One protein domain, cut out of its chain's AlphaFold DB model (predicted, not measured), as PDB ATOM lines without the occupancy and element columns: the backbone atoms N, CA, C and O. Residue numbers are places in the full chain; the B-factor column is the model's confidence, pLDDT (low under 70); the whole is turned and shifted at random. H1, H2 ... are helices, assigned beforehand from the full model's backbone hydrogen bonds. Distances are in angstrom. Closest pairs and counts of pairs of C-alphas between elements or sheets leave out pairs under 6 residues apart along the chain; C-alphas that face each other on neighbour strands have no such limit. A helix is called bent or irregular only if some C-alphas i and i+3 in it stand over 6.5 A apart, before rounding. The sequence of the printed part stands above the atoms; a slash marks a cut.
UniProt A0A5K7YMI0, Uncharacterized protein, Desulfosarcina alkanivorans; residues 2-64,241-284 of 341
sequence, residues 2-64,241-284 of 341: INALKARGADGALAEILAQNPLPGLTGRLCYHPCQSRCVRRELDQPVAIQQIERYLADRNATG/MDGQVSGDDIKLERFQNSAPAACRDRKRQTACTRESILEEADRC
ATOM      1  N   ILE A   2     117.131 -18.680 162.391       91.31
ATOM      2  CA  ILE A   2     117.517 -20.103 162.580       91.31
ATOM      3  C   ILE A   2     116.579 -21.071 161.841       91.31
ATOM      4  O   ILE A   2     117.043 -21.994 161.182       91.31
ATOM      5  N   ASN A   3     115.265 -20.833 161.890       87.75
ATOM      6  CA  ASN A   3     114.304 -21.639 161.126       87.75
ATOM      7  C   ASN A   3     114.551 -21.531 159.617       87.75
ATOM      8  O   ASN A   3     114.515 -22.535 158.913       87.75
ATOM      9  N   ALA A   4     114.874 -20.332 159.130       87.62
ATOM     10  CA  ALA A   4     115.240 -20.121 157.736       87.62
ATOM     11  C   ALA A   4     116.538 -20.839 157.354       87.62
ATOM     12  O   ALA A   4     116.618 -21.359 156.252       87.62
ATOM     13  N   LEU A   5     117.515 -20.944 158.260       91.44
ATOM     14  CA  LEU A   5     118.728 -21.731 158.019       91.44
ATOM     15  C   LEU A   5     118.397 -23.212 157.811       91.44
ATOM     16  O   LEU A   5     118.902 -23.818 156.870       91.44
ATOM     17  N   LYS A   6     117.505 -23.766 158.636       88.69
ATOM     18  CA  LYS A   6     117.049 -25.159 158.509       88.69
ATOM     19  C   LYS A   6     116.225 -25.397 157.240       88.69
ATOM     20  O   LYS A   6     116.395 -26.417 156.587       88.69
ATOM     21  N   ALA A   7     115.336 -24.465 156.897       87.06
ATOM     22  CA  ALA A   7     114.360 -24.649 155.820       87.06
ATOM     23  C   ALA A   7     114.852 -24.194 154.436       87.06
ATOM     24  O   ALA A   7     114.516 -24.804 153.428       87.06
ATOM     25  N   ARG A   8     115.614 -23.098 154.375       87.25
ATOM     26  CA  ARG A   8     116.024 -22.402 153.139       87.25
ATOM     27  C   ARG A   8     117.543 -22.251 153.011       87.25
ATOM     28  O   ARG A   8     118.022 -21.560 152.113       87.25
ATOM     29  N   GLY A   9     118.309 -22.882 153.900       90.69
ATOM     30  CA  GLY A   9     119.766 -22.823 153.900       90.69
ATOM     31  C   GLY A   9     120.327 -21.458 154.306       90.69
ATOM     32  O   GLY A   9     119.621 -20.550 154.744       90.69
ATOM     33  N   ALA A  10     121.647 -21.323 154.172       91.12
ATOM     34  CA  ALA A  10     122.377 -20.158 154.658       91.12
ATOM     35  C   ALA A  10     121.972 -18.853 153.957       91.12
ATOM     36  O   ALA A  10     121.816 -17.828 154.616       91.12
ATOM     37  N   ASP A  11     121.739 -18.891 152.648       88.62
ATOM     38  CA  ASP A  11     121.448 -17.676 151.887       88.62
ATOM     39  C   ASP A  11     120.038 -17.156 152.209       88.62
ATOM     40  O   ASP A  11     119.860 -15.970 152.484       88.62
ATOM     41  N   GLY A  12     119.051 -18.055 152.318       87.25
ATOM     42  CA  GLY A  12     117.699 -17.708 152.763       87.25
ATOM     43  C   GLY A  12     117.631 -17.252 154.226       87.25
ATOM     44  O   GLY A  12     116.753 -16.464 154.583       87.25
ATOM     45  N   ALA A  13     118.548 -17.724 155.077       91.06
ATOM     46  CA  ALA A  13     118.687 -17.242 156.447       91.06
ATOM     47  C   ALA A  13     119.309 -15.848 156.506       91.06
ATOM     48  O   ALA A  13     118.800 -14.998 157.236       91.06
ATOM     49  N   LEU A  14     120.370 -15.601 155.729       90.94
ATOM     50  CA  LEU A  14     121.008 -14.292 155.649       90.94
ATOM     51  C   LEU A  14     120.043 -13.242 155.088       90.94
ATOM     52  O   LEU A  14     119.961 -12.152 155.646       90.94
ATOM     53  N   ALA A  15     119.260 -13.577 154.057       87.25
ATOM     54  CA  ALA A  15     118.219 -12.699 153.522       87.25
ATOM     55  C   ALA A  15     117.210 -12.261 154.600       87.25
ATOM     56  O   ALA A  15     116.857 -11.086 154.680       87.25
ATOM     57  N   GLU A  16     116.796 -13.185 155.473       87.06
ATOM     58  CA  GLU A  16     115.880 -12.880 156.578       87.06
ATOM     59  C   GLU A  16     116.532 -12.020 157.667       87.06
ATOM     60  O   GLU A  16     115.865 -11.169 158.251       87.06
ATOM     61  N   ILE A  17     117.833 -12.199 157.932       91.12
ATOM     62  CA  ILE A  17     118.564 -11.300 158.836       91.12
ATOM     63  C   ILE A  17     118.606  -9.891 158.248       91.12
ATOM     64  O   ILE A  17     118.303  -8.937 158.953       91.12
ATOM     65  N   LEU A  18     118.944  -9.759 156.965       90.06
ATOM     66  CA  LEU A  18     119.108  -8.467 156.291       90.06
ATOM     67  C   LEU A  18     117.821  -7.644 156.242       90.06
ATOM     68  O   LEU A  18     117.882  -6.422 156.279       90.06
ATOM     69  N   ALA A  19     116.660  -8.299 156.251       87.12
ATOM     70  CA  ALA A  19     115.372  -7.623 156.382       87.12
ATOM     71  C   ALA A  19     115.190  -6.885 157.728       87.12
ATOM     72  O   ALA A  19     114.289  -6.063 157.848       87.12
ATOM     73  N   GLN A  20     116.015  -7.179 158.741       86.44
ATOM     74  CA  GLN A  20     115.902  -6.640 160.105       86.44
ATOM     75  C   GLN A  20     117.192  -6.005 160.631       86.44
ATOM     76  O   GLN A  20     117.157  -5.147 161.512       86.44
ATOM     77  N   ASN A  21     118.334  -6.427 160.102       92.50
ATOM     78  CA  ASN A  21     119.659  -6.007 160.510       92.50
ATOM     79  C   ASN A  21     120.545  -5.846 159.257       92.50
ATOM     80  O   ASN A  21     120.914  -6.855 158.657       92.50
ATOM     81  N   PRO A  22     120.921  -4.616 158.870       93.31
ATOM     82  CA  PRO A  22     121.796  -4.361 157.726       93.31
ATOM     83  C   PRO A  22     123.251  -4.776 157.968       93.31
ATOM     84  O   PRO A  22     123.989  -5.022 157.008       93.31
ATOM     85  N   LEU A  23     123.662  -4.881 159.237       95.25
ATOM     86  CA  LEU A  23     125.055  -5.058 159.644       95.25
ATOM     87  C   LEU A  23     125.310  -6.362 160.457       95.25
ATOM     88  O   LEU A  23     125.937  -6.312 161.525       95.25
ATOM     89  N   PRO A  24     124.833  -7.548 160.010       93.88
ATOM     90  CA  PRO A  24     124.958  -8.816 160.728       93.88
ATOM     91  C   PRO A  24     126.395  -9.267 160.989       93.88
ATOM     92  O   PRO A  24     126.664  -9.952 161.977       93.88
ATOM     93  N   GLY A  25     127.349  -8.875 160.144       92.56
ATOM     94  CA  GLY A  25     128.754  -9.227 160.344       92.56
ATOM     95  C   GLY A  25     129.367  -8.487 161.520       92.56
ATOM     96  O   GLY A  25     130.299  -9.006 162.143       92.56
ATOM     97  N   LEU A  26     128.811  -7.319 161.854       94.44
ATOM     98  CA  LEU A  26     129.208  -6.538 163.013       94.44
ATOM     99  C   LEU A  26     128.480  -7.004 164.276       94.44
ATOM    100  O   LEU A  26     129.136  -7.213 165.296       94.44
ATOM    101  N   THR A  27     127.162  -7.231 164.236       94.25
ATOM    102  CA  THR A  27     126.425  -7.774 165.395       94.25
ATOM    103  C   THR A  27     126.943  -9.152 165.787       94.25
ATOM    104  O   THR A  27     127.227  -9.344 166.964       94.25
ATOM    105  N   GLY A  28     127.214 -10.048 164.831       92.00
ATOM    106  CA  GLY A  28     127.798 -11.372 165.080       92.00
ATOM    107  C   GLY A  28     129.205 -11.356 165.703       92.00
ATOM    108  O   GLY A  28     129.692 -12.384 166.172       92.00
ATOM    109  N   ARG A  29     129.884 -10.203 165.752       90.69
ATOM    110  CA  ARG A  29     131.232 -10.059 166.338       90.69
ATOM    111  C   ARG A  29     131.247  -9.198 167.591       90.69
ATOM    112  O   ARG A  29     131.877  -9.555 168.585       90.69
ATOM    113  N   LEU A  30     130.545  -8.074 167.550       92.31
ATOM    114  CA  LEU A  30     130.616  -7.045 168.574       92.31
ATOM    115  C   LEU A  30     129.509  -7.176 169.614       92.31
ATOM    116  O   LEU A  30     129.790  -6.968 170.794       92.31
ATOM    117  N   CYS A  31     128.283  -7.533 169.210       92.69
ATOM    118  CA  CYS A  31     127.120  -7.502 170.092       92.69
ATOM    119  C   CYS A  31     127.370  -8.293 171.387       92.69
ATOM    120  O   CYS A  31     128.077  -9.303 171.426       92.69
ATOM    121  N   TYR A  32     126.770  -7.846 172.488       91.06
ATOM    122  CA  TYR A  32     126.760  -8.608 173.739       91.06
ATOM    123  C   TYR A  32     125.739  -9.763 173.740       91.06
ATOM    124  O   TYR A  32     125.652 -10.487 174.725       91.06
ATOM    125  N   HIS A  33     124.998  -9.945 172.638       89.38
ATOM    126  CA  HIS A  33     124.021 -11.010 172.388       89.38
ATOM    127  C   HIS A  33     123.017 -11.244 173.529       89.38
ATOM    128  O   HIS A  33     122.920 -12.362 174.047       89.38
ATOM    129  N   PRO A  34     122.188 -10.233 173.870       89.50
ATOM    130  CA  PRO A  34     121.097 -10.408 174.834       89.50
ATOM    131  C   PRO A  34     120.130 -11.530 174.431       89.50
ATOM    132  O   PRO A  34     119.520 -12.163 175.291       89.50
ATOM    133  N   CYS A  35     120.019 -11.810 173.127       88.75
ATOM    134  CA  CYS A  35     119.242 -12.918 172.582       88.75
ATOM    135  C   CYS A  35     119.679 -14.287 173.130       88.75
ATOM    136  O   CYS A  35     118.827 -15.118 173.428       88.75
ATOM    137  N   GLN A  36     120.980 -14.519 173.333       91.00
ATOM    138  CA  GLN A  36     121.479 -15.772 173.913       91.00
ATOM    139  C   GLN A  36     121.231 -15.827 175.421       91.00
ATOM    140  O   GLN A  36     120.913 -16.887 175.951       91.00
ATOM    141  N   SER A  37     121.321 -14.685 176.113       89.00
ATOM    142  CA  SER A  37     121.014 -14.591 177.547       89.00
ATOM    143  C   SER A  37     119.545 -14.899 177.857       89.00
ATOM    144  O   SER A  37     119.246 -15.385 178.945       89.00
ATOM    145  N   ARG A  38     118.641 -14.643 176.905       88.06
ATOM    146  CA  ARG A  38     117.199 -14.929 176.997       88.06
ATOM    147  C   ARG A  38     116.785 -16.229 176.300       88.06
ATOM    148  O   ARG A  38     115.599 -16.491 176.151       88.06
ATOM    149  N   CYS A  39     117.734 -17.031 175.822       90.19
ATOM    150  CA  CYS A  39     117.413 -18.284 175.150       90.19
ATOM    151  C   CYS A  39     116.836 -19.282 176.161       90.19
ATOM    152  O   CYS A  39     117.561 -19.692 177.064       90.19
ATOM    153  N   VAL A  40     115.587 -19.719 175.966       89.19
ATOM    154  CA  VAL A  40     114.912 -20.683 176.860       89.19
ATOM    155  C   VAL A  40     115.715 -21.972 177.037       89.19
ATOM    156  O   VAL A  40     115.773 -22.535 178.122       89.19
ATOM    157  N   ARG A  41     116.442 -22.413 176.002       91.75
ATOM    158  CA  ARG A  41     117.253 -23.640 176.061       91.75
ATOM    159  C   ARG A  41     118.302 -23.651 177.177       91.75
ATOM    160  O   ARG A  41     118.790 -24.715 177.538       91.75
ATOM    161  N   ARG A  42     118.638 -22.491 177.746       90.50
ATOM    162  CA  ARG A  42     119.501 -22.393 178.928       90.50
ATOM    163  C   ARG A  42     118.987 -23.171 180.143       90.50
ATOM    164  O   ARG A  42     119.790 -23.483 181.008       90.50
ATOM    165  N   GLU A  43     117.680 -23.415 180.219       89.19
ATOM    166  CA  GLU A  43     117.034 -24.178 181.293       89.19
ATOM    167  C   GLU A  43     117.125 -25.692 181.067       89.19
ATOM    168  O   GLU A  43     117.023 -26.461 182.015       89.19
ATOM    169  N   LEU A  44     117.361 -26.119 179.821       90.50
ATOM    170  CA  LEU A  44     117.554 -27.521 179.455       90.50
ATOM    171  C   LEU A  44     119.037 -27.907 179.504       90.50
ATOM    172  O   LEU A  44     119.424 -28.841 180.199       90.50
ATOM    173  N   ASP A  45     119.882 -27.171 178.775       91.56
ATOM    174  CA  ASP A  45     121.324 -27.415 178.738       91.56
ATOM    175  C   ASP A  45     122.151 -26.118 178.630       91.56
ATOM    176  O   ASP A  45     122.581 -25.544 179.627       91.56
ATOM    177  N   GLN A  46     122.410 -25.630 177.422       91.62
ATOM    178  CA  GLN A  46     123.113 -24.397 177.130       91.62
ATOM    179  C   GLN A  46     122.393 -23.626 176.019       91.62
ATOM    180  O   GLN A  46     121.918 -24.238 175.057       91.62
ATOM    181  N   PRO A  47     122.428 -22.280 176.064       92.75
ATOM    182  CA  PRO A  47     121.906 -21.435 174.998       92.75
ATOM    183  C   PRO A  47     122.425 -21.825 173.617       92.75
ATOM    184  O   PRO A  47     123.592 -22.212 173.462       92.75
ATOM    185  N   VAL A  48     121.583 -21.618 172.607       92.81
ATOM    186  CA  VAL A  48     122.013 -21.657 171.208       92.81
ATOM    187  C   VAL A  48     123.034 -20.544 170.967       92.81
ATOM    188  O   VAL A  48     122.818 -19.405 171.391       92.81
ATOM    189  N   ALA A  49     124.126 -20.847 170.270       92.31
ATOM    190  CA  ALA A  49     125.147 -19.876 169.883       92.31
ATOM    191  C   ALA A  49     124.694 -19.023 168.682       92.31
ATOM    192  O   ALA A  49     125.314 -19.021 167.619       92.31
ATOM    193  N   ILE A  50     123.596 -18.278 168.862       92.56
ATOM    194  CA  ILE A  50     123.005 -17.348 167.883       92.56
ATOM    195  C   ILE A  50     124.068 -16.426 167.281       92.56
ATOM    196  O   ILE A  50     124.068 -16.215 166.074       92.56
ATOM    197  N   GLN A  51     124.992 -15.931 168.108       91.12
ATOM    198  CA  GLN A  51     126.121 -15.106 167.688       91.12
ATOM    199  C   GLN A  51     126.914 -15.747 166.554       91.12
ATOM    200  O   GLN A  51     127.238 -15.099 165.563       91.12
ATOM    201  N   GLN A  52     127.258 -17.021 166.722       90.75
ATOM    202  CA  GLN A  52     128.129 -17.715 165.787       90.75
ATOM    203  C   GLN A  52     127.388 -18.077 164.505       90.75
ATOM    204  O   GLN A  52     127.960 -17.980 163.422       90.75
ATOM    205  N   ILE A  53     126.100 -18.415 164.621       92.88
ATOM    206  CA  ILE A  53     125.216 -18.597 163.467       92.88
ATOM    207  C   ILE A  53     125.131 -17.290 162.669       92.88
ATOM    208  O   ILE A  53     125.383 -17.297 161.471       92.88
ATOM    209  N   GLU A  54     124.844 -16.163 163.322       92.62
ATOM    210  CA  GLU A  54     124.769 -14.848 162.675       92.62
ATOM    211  C   GLU A  54     126.095 -14.468 162.004       92.62
ATOM    212  O   GLU A  54     126.105 -14.093 160.834       92.62
ATOM    213  N   ARG A  55     127.224 -14.646 162.706       91.00
ATOM    214  CA  ARG A  55     128.568 -14.397 162.169       91.00
ATOM    215  C   ARG A  55     128.854 -15.242 160.928       91.00
ATOM    216  O   ARG A  55     129.298 -14.698 159.921       91.00
ATOM    217  N   TYR A  56     128.598 -16.550 160.998       91.56
ATOM    218  CA  TYR A  56     128.794 -17.467 159.875       91.56
ATOM    219  C   TYR A  56     127.951 -17.062 158.665       91.56
ATOM    220  O   TYR A  56     128.438 -17.076 157.538       91.56
ATOM    221  N   LEU A  57     126.689 -16.696 158.895       92.38
ATOM    222  CA  LEU A  57     125.787 -16.268 157.834       92.38
ATOM    223  C   LEU A  57     126.247 -14.950 157.211       92.38
ATOM    224  O   LEU A  57     126.257 -14.842 155.991       92.38
ATOM    225  N   ALA A  58     126.670 -13.978 158.018       91.38
ATOM    226  CA  ALA A  58     127.110 -12.671 157.538       91.38
ATOM    227  C   ALA A  58     128.370 -12.714 156.664       91.38
ATOM    228  O   ALA A  58     128.521 -11.886 155.767       91.38
ATOM    229  N   ASP A  59     129.257 -13.683 156.910       89.50
ATOM    230  CA  ASP A  59     130.481 -13.880 156.127       89.50
ATOM    231  C   ASP A  59     130.207 -14.474 154.729       89.50
ATOM    232  O   ASP A  59     131.118 -14.580 153.906       89.50
ATOM    233  N   ARG A  60     128.957 -14.851 154.439       84.25
ATOM    234  CA  ARG A  60     128.520 -15.353 153.132       84.25
ATOM    235  C   ARG A  60     127.904 -14.241 152.296       84.25
ATOM    236  O   ARG A  60     127.435 -13.223 152.803       84.25
ATOM    237  N   ASN A  61     127.842 -14.477 150.991       72.12
ATOM    238  CA  ASN A  61     127.132 -13.600 150.075       72.12
ATOM    239  C   ASN A  61     125.771 -14.216 149.733       72.12
ATOM    240  O   ASN A  61     125.721 -15.322 149.208       72.12
ATOM    241  N   ALA A  62     124.680 -13.512 150.032       67.19
ATOM    242  CA  ALA A  62     123.317 -13.936 149.698       67.19
ATOM    243  C   ALA A  62     122.575 -12.840 148.928       67.19
ATOM    244  O   ALA A  62     122.929 -11.661 149.007       67.19
ATOM    245  N   THR A  63     121.499 -13.195 148.237       64.75
ATOM    246  CA  THR A  63     120.522 -12.228 147.729       64.75
ATOM    247  C   THR A  63     119.593 -11.825 148.879       64.75
ATOM    248  O   THR A  63     118.799 -12.618 149.372       64.75
ATOM    249  N   GLY A  64     119.763 -10.602 149.389       61.94
ATOM    250  CA  GLY A  64     118.858  -9.996 150.373       61.94
ATOM    251  C   GLY A  64     117.723  -9.232 149.685       61.94
ATOM    252  O   GLY A  64     117.695  -9.195 148.451       61.94
ATOM    253  N   MET A 241     107.563 -10.287 165.850       42.91
ATOM    254  CA  MET A 241     107.850 -11.449 166.675       42.91
ATOM    255  C   MET A 241     106.725 -11.489 167.700       42.91
ATOM    256  O   MET A 241     106.763 -10.727 168.669       42.91
ATOM    257  N   ASP A 242     105.720 -12.325 167.437       43.28
ATOM    258  CA  ASP A 242     104.720 -12.703 168.428       43.28
ATOM    259  C   ASP A 242     105.419 -13.006 169.756       43.28
ATOM    260  O   ASP A 242     106.550 -13.513 169.777       43.28
ATOM    261  N   GLY A 243     104.767 -12.600 170.847       56.72
ATOM    262  CA  GLY A 243     105.317 -12.565 172.199       56.72
ATOM    263  C   GLY A 243     106.232 -13.749 172.497       56.72
ATOM    264  O   GLY A 243     105.887 -14.904 172.251       56.72
ATOM    265  N   GLN A 244     107.433 -13.459 173.009       59.12
ATOM    266  CA  GLN A 244     108.333 -14.515 173.460       59.12
ATOM    267  C   GLN A 244     107.601 -15.364 174.500       59.12
ATOM    268  O   GLN A 244     107.224 -14.860 175.552       59.12
ATOM    269  N   VAL A 245     107.412 -16.641 174.182       71.00
ATOM    270  CA  VAL A 245     106.860 -17.639 175.100       71.00
ATOM    271  C   VAL A 245     107.788 -17.784 176.309       71.00
ATOM    272  O   VAL A 245     109.014 -17.793 176.134       71.00
ATOM    273  N   SER A 246     107.216 -17.866 177.517       78.81
ATOM    274  CA  SER A 246     107.991 -18.048 178.751       78.81
ATOM    275  C   SER A 246     108.700 -19.404 178.751       78.81
ATOM    276  O   SER A 246     108.253 -20.347 178.099       78.81
ATOM    277  N   GLY A 247     109.797 -19.524 179.505       78.06
ATOM    278  CA  GLY A 247     110.425 -20.827 179.758       78.06
ATOM    279  C   GLY A 247     109.437 -21.823 180.370       78.06
ATOM    280  O   GLY A 247     109.360 -22.962 179.918       78.06
ATOM    281  N   ASP A 248     108.584 -21.342 181.281       81.69
ATOM    282  CA  ASP A 248     107.562 -22.142 181.971       81.69
ATOM    283  C   ASP A 248     106.495 -22.726 181.028       81.69
ATOM    284  O   ASP A 248     105.929 -23.785 181.298       81.69
ATOM    285  N   ASP A 249     106.238 -22.066 179.896       82.88
ATOM    286  CA  ASP A 249     105.262 -22.511 178.895       82.88
ATOM    287  C   ASP A 249     105.839 -23.595 177.960       82.88
ATOM    288  O   ASP A 249     105.140 -24.143 177.099       82.88
ATOM    289  N   ILE A 250     107.137 -23.895 178.074       86.31
ATOM    290  CA  ILE A 250     107.845 -24.832 177.205       86.31
ATOM    291  C   ILE A 250     108.088 -26.133 177.960       86.31
ATOM    292  O   ILE A 250     108.838 -26.204 178.927       86.31
ATOM    293  N   LYS A 251     107.510 -27.213 177.438       87.06
ATOM    294  CA  LYS A 251     107.691 -28.568 177.966       87.06
ATOM    295  C   LYS A 251     109.063 -29.130 177.619       87.06
ATOM    296  O   LYS A 251     109.229 -29.829 176.611       87.06
ATOM    297  N   LEU A 252     110.055 -28.795 178.440       87.94
ATOM    298  CA  LEU A 252     111.452 -29.182 178.256       87.94
ATOM    299  C   LEU A 252     111.651 -30.703 178.219       87.94
ATOM    300  O   LEU A 252     112.515 -31.171 177.481       87.94
ATOM    301  N   GLU A 253     110.803 -31.486 178.891       88.44
ATOM    302  CA  GLU A 253     110.834 -32.955 178.883       88.44
ATOM    303  C   GLU A 253     110.595 -33.574 177.496       88.44
ATOM    304  O   GLU A 253     110.890 -34.747 177.263       88.44
ATOM    305  N   ARG A 254     110.076 -32.787 176.547       87.44
ATOM    306  CA  ARG A 254     109.851 -33.209 175.157       87.44
ATOM    307  C   ARG A 254     111.037 -32.952 174.246       87.44
ATOM    308  O   ARG A 254     110.999 -33.342 173.078       87.44
ATOM    309  N   PHE A 255     112.063 -32.277 174.749       88.69
ATOM    310  CA  PHE A 255     113.274 -31.981 174.007       88.69
ATOM    311  C   PHE A 255     114.444 -32.766 174.569       88.69
ATOM    312  O   PHE A 255     114.556 -33.018 175.765       88.69
ATOM    313  N   GLN A 256     115.343 -33.151 173.674       87.81
ATOM    314  CA  GLN A 256     116.557 -33.843 174.058       87.81
ATOM    315  C   GLN A 256     117.637 -32.832 174.436       87.81
ATOM    316  O   GLN A 256     117.846 -31.825 173.743       87.81
ATOM    317  N   ASN A 257     118.358 -33.150 175.508       90.31
ATOM    318  CA  ASN A 257     119.647 -32.535 175.785       90.31
ATOM    319  C   ASN A 257     120.577 -32.780 174.600       90.31
ATOM    320  O   ASN A 257     120.639 -33.886 174.061       90.31
ATOM    321  N   SER A 258     121.331 -31.760 174.212       88.44
ATOM    322  CA  SER A 258     122.388 -31.930 173.227       88.44
ATOM    323  C   SER A 258     123.608 -31.097 173.573       88.44
ATOM    324  O   SER A 258     123.524 -29.912 173.931       88.44
ATOM    325  N   ALA A 259     124.761 -31.744 173.418       86.62
ATOM    326  CA  ALA A 259     126.040 -31.088 173.563       86.62
ATOM    327  C   ALA A 259     126.107 -29.872 172.618       86.62
ATOM    328  O   ALA A 259     125.633 -29.940 171.481       86.62
ATOM    329  N   PRO A 260     126.658 -28.746 173.083       83.06
ATOM    330  CA  PRO A 260     126.898 -27.606 172.222       83.06
ATOM    331  C   PRO A 260     127.865 -27.943 171.090       83.06
ATOM    332  O   PRO A 260     128.823 -28.687 171.305       83.06
ATOM    333  N   ALA A 261     127.647 -27.364 169.907       81.12
ATOM    334  CA  ALA A 261     128.565 -27.567 168.795       81.12
ATOM    335  C   ALA A 261     129.943 -26.953 169.104       81.12
ATOM    336  O   ALA A 261     130.073 -26.046 169.934       81.12
ATOM    337  N   ALA A 262     130.987 -27.415 168.410       75.19
ATOM    338  CA  ALA A 262     132.364 -26.952 168.623       75.19
ATOM    339  C   ALA A 262     132.539 -25.431 168.399       75.19
ATOM    340  O   ALA A 262     133.382 -24.777 169.019       75.19
ATOM    341  N   CYS A 263     131.715 -24.853 167.526       70.69
ATOM    342  CA  CYS A 263     131.665 -23.435 167.199       70.69
ATOM    343  C   CYS A 263     131.001 -22.590 168.311       70.69
ATOM    344  O   CYS A 263     129.822 -22.239 168.234       70.69
ATOM    345  N   ARG A 264     131.739 -22.253 169.380       67.38
ATOM    346  CA  ARG A 264     131.210 -21.400 170.476       67.38
ATOM    347  C   ARG A 264     132.163 -20.365 171.033       67.38
ATOM    348  O   ARG A 264     131.718 -19.430 171.701       67.38
ATOM    349  N   ASP A 265     133.457 -20.514 170.795       64.69
ATOM    350  CA  ASP A 265     134.435 -19.638 171.416       64.69
ATOM    351  C   ASP A 265     134.384 -18.237 170.788       64.69
ATOM    352  O   ASP A 265     134.761 -18.009 169.642       64.69
ATOM    353  N   ARG A 266     133.898 -17.278 171.583       58.31
ATOM    354  CA  ARG A 266     133.805 -15.858 171.232       58.31
ATOM    355  C   ARG A 266     135.180 -15.219 171.012       58.31
ATOM    356  O   ARG A 266     135.269 -14.213 170.316       58.31
ATOM    357  N   LYS A 267     136.239 -15.771 171.618       53.97
ATOM    358  CA  LYS A 267     137.622 -15.276 171.517       53.97
ATOM    359  C   LYS A 267     138.365 -15.876 170.331       53.97
ATOM    360  O   LYS A 267     139.283 -15.251 169.805       53.97
ATOM    361  N   ARG A 268     137.978 -17.071 169.893       53.22
ATOM    362  CA  ARG A 268     138.555 -17.702 168.712       53.22
ATOM    363  C   ARG A 268     137.928 -17.099 167.463       53.22
ATOM    364  O   ARG A 268     136.748 -17.248 167.160       53.22
ATOM    365  N   GLN A 269     138.764 -16.431 166.679       51.34
ATOM    366  CA  GLN A 269     138.415 -16.039 165.319       51.34
ATOM    367  C   GLN A 269     138.219 -17.250 164.390       51.34
ATOM    368  O   GLN A 269     137.840 -17.039 163.242       51.34
ATOM    369  N   THR A 270     138.444 -18.482 164.867       56.72
ATOM    370  CA  THR A 270     138.319 -19.718 164.091       56.72
ATOM    371  C   THR A 270     136.941 -19.793 163.440       56.72
ATOM    372  O   THR A 270     135.916 -19.768 164.119       56.72
ATOM    373  N   ALA A 271     136.934 -19.823 162.108       63.28
ATOM    374  CA  ALA A 271     135.719 -19.882 161.319       63.28
ATOM    375  C   ALA A 271     134.979 -21.190 161.606       63.28
ATOM    376  O   ALA A 271     135.567 -22.272 161.599       63.28
ATOM    377  N   CYS A 272     133.686 -21.079 161.870       79.00
ATOM    378  CA  CYS A 272     132.843 -22.237 162.085       79.00
ATOM    379  C   CYS A 272     132.571 -22.957 160.769       79.00
ATOM    380  O   CYS A 272     132.348 -22.319 159.739       79.00
ATOM    381  N   THR A 273     132.577 -24.288 160.809       88.00
ATOM    382  CA  THR A 273     132.210 -25.098 159.646       88.00
ATOM    383  C   THR A 273     130.700 -25.065 159.435       88.00
ATOM    384  O   THR A 273     129.930 -24.789 160.358       88.00
ATOM    385  N   ARG A 274     130.264 -25.359 158.207       89.75
ATOM    386  CA  ARG A 274     128.836 -25.441 157.880       89.75
ATOM    387  C   ARG A 274     128.138 -26.478 158.759       89.75
ATOM    388  O   ARG A 274     127.054 -26.213 159.261       89.75
ATOM    389  N   GLU A 275     128.779 -27.622 158.949       90.56
ATOM    390  CA  GLU A 275     128.278 -28.751 159.728       90.56
ATOM    391  C   GLU A 275     128.058 -28.330 161.182       90.56
ATOM    392  O   GLU A 275     126.945 -28.439 161.685       90.56
ATOM    393  N   SER A 276     129.065 -27.713 161.811       90.69
ATOM    394  CA  SER A 276     128.958 -27.256 163.200       90.69
ATOM    395  C   SER A 276     127.868 -26.193 163.387       90.69
ATOM    396  O   SER A 276     127.223 -26.145 164.434       90.69
ATOM    397  N   ILE A 277     127.639 -25.341 162.384       92.44
ATOM    398  CA  ILE A 277     126.574 -24.333 162.419       92.44
ATOM    399  C   ILE A 277     125.187 -24.962 162.282       92.44
ATOM    400  O   ILE A 277     124.257 -24.514 162.951       92.44
ATOM    401  N   LEU A 278     125.037 -25.990 161.445       92.31
ATOM    402  CA  LEU A 278     123.777 -26.724 161.312       92.31
ATOM    403  C   LEU A 278     123.467 -27.527 162.578       92.31
ATOM    404  O   LEU A 278     122.353 -27.430 163.083       92.31
ATOM    405  N   GLU A 279     124.463 -28.202 163.154       92.25
ATOM    406  CA  GLU A 279     124.333 -28.881 164.448       92.25
ATOM    407  C   GLU A 279     123.869 -27.911 165.537       92.25
ATOM    408  O   GLU A 279     122.914 -28.191 166.257       92.25
ATOM    409  N   GLU A 280     124.493 -26.733 165.633       93.31
ATOM    410  CA  GLU A 280     124.109 -25.719 166.616       93.31
ATOM    411  C   GLU A 280     122.713 -25.142 166.341       93.31
ATOM    412  O   GLU A 280     121.949 -24.884 167.274       93.31
ATOM    413  N   ALA A 281     122.347 -24.956 165.071       92.94
ATOM    414  CA  ALA A 281     121.007 -24.539 164.685       92.94
ATOM    415  C   ALA A 281     119.958 -25.584 165.093       92.94
ATOM    416  O   ALA A 281     118.883 -25.212 165.580       92.94
ATOM    417  N   ASP A 282     120.258 -26.877 164.957       91.94
ATOM    418  CA  ASP A 282     119.367 -27.987 165.307       91.94
ATOM    419  C   ASP A 282     119.022 -28.048 166.789       91.94
ATOM    420  O   ASP A 282     117.891 -28.389 167.138       91.94
ATOM    421  N   ARG A 283     119.901 -27.526 167.648       92.44
ATOM    422  CA  ARG A 283     119.633 -27.328 169.079       92.44
ATOM    423  C   ARG A 283     118.480 -26.354 169.342       92.44
ATOM    424  O   ARG A 283     117.846 -26.417 170.388       92.44
ATOM    425  N   CYS A 284     118.182 -25.433 168.424       91.31
ATOM    426  CA  CYS A 284     117.150 -24.423 168.640       91.31
ATOM    427  C   CYS A 284     115.754 -25.034 168.825       91.31
ATOM    428  O   CYS A 284     115.146 -25.525 167.868       91.31
TER     429      CYS A 284
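Overview. This is residues 2 to 64 and 241 to 284 of the 341 residues of an uncharacterized protein of Desulfosarcina alkanivorans (UniProt A0A5K7YMI0). The longest helix, H1, sharply kinked near residue 9, packs with H2 and H6 round H5, a shorter helix in the middle, and the helices mostly cross each other. Residues 241 to 273, a long stretch with no named element, run round the outside of this cluster, and little H4 lies out from it. The printed part has 107 residues with six named helices, H1 to H6 along the chain, and no named strand; the class is all helix, though under half of the residues, 50, are in named elements. The whole is compact, with a radius of gyration of the C-alphas of 13.7 A and spans of 38 by 31 by 26 A.

Along the chain. H1, residues 2 to 18, begins at C-alpha 2 (117.517, -20.103, 162.580) and measures 13.3 A; it is irregular, with C-alphas 7 and 10 9.3 A apart. H5, residues 50 to 58, measures 12.1 A and begins at C-alpha 50 (123.005, -17.348, 167.883). H6, residues 274 to 282, measures 12.3 A and ends at C-alpha 282 (119.367, -27.987, 165.307). H2 is residues 24 to 30, H3 residues 34 to 37 and H4 residues 40 to 43.

Arrangement. H1 touches the hub, H5, closest at the C-alphas of Leu 14 and Leu 57, 5.6 A, at a steep tilt of 68 degrees, only just short of about perpendicular. With residues 2 to 6 alone H1 touches H6, closest at C-alphas 2 and 281, 6.0 A. H5 touches H2, closest at C-alphas 28 and 55, 4.3 A, and H6, closest at C-alphas 53 and 277, 6.0 A. H3 and H5 only just touch, with 3 pairs of C-alphas within 8 A, the closest 36 and 50, 6.4 A. H4 touches no helix. Every O i to N i+4 pair is within hydrogen-bond range in H5 and H6, 10 of 13 in H1 and 2 of 3 in H2; H3 and H4 are too short for such a pair.

Size, cuts and confidence. The C-alphas farthest apart, of Thr 63 and Glu 253, are 38.7 A apart. Residues 65 to 240 are not printed, and C-alphas 64 and 241 are 19.7 A apart across the cut. Of the links that are printed whole, none is long. Confidence is under 70 at residues 62 to 64, 241 to 244 and 264 to 271.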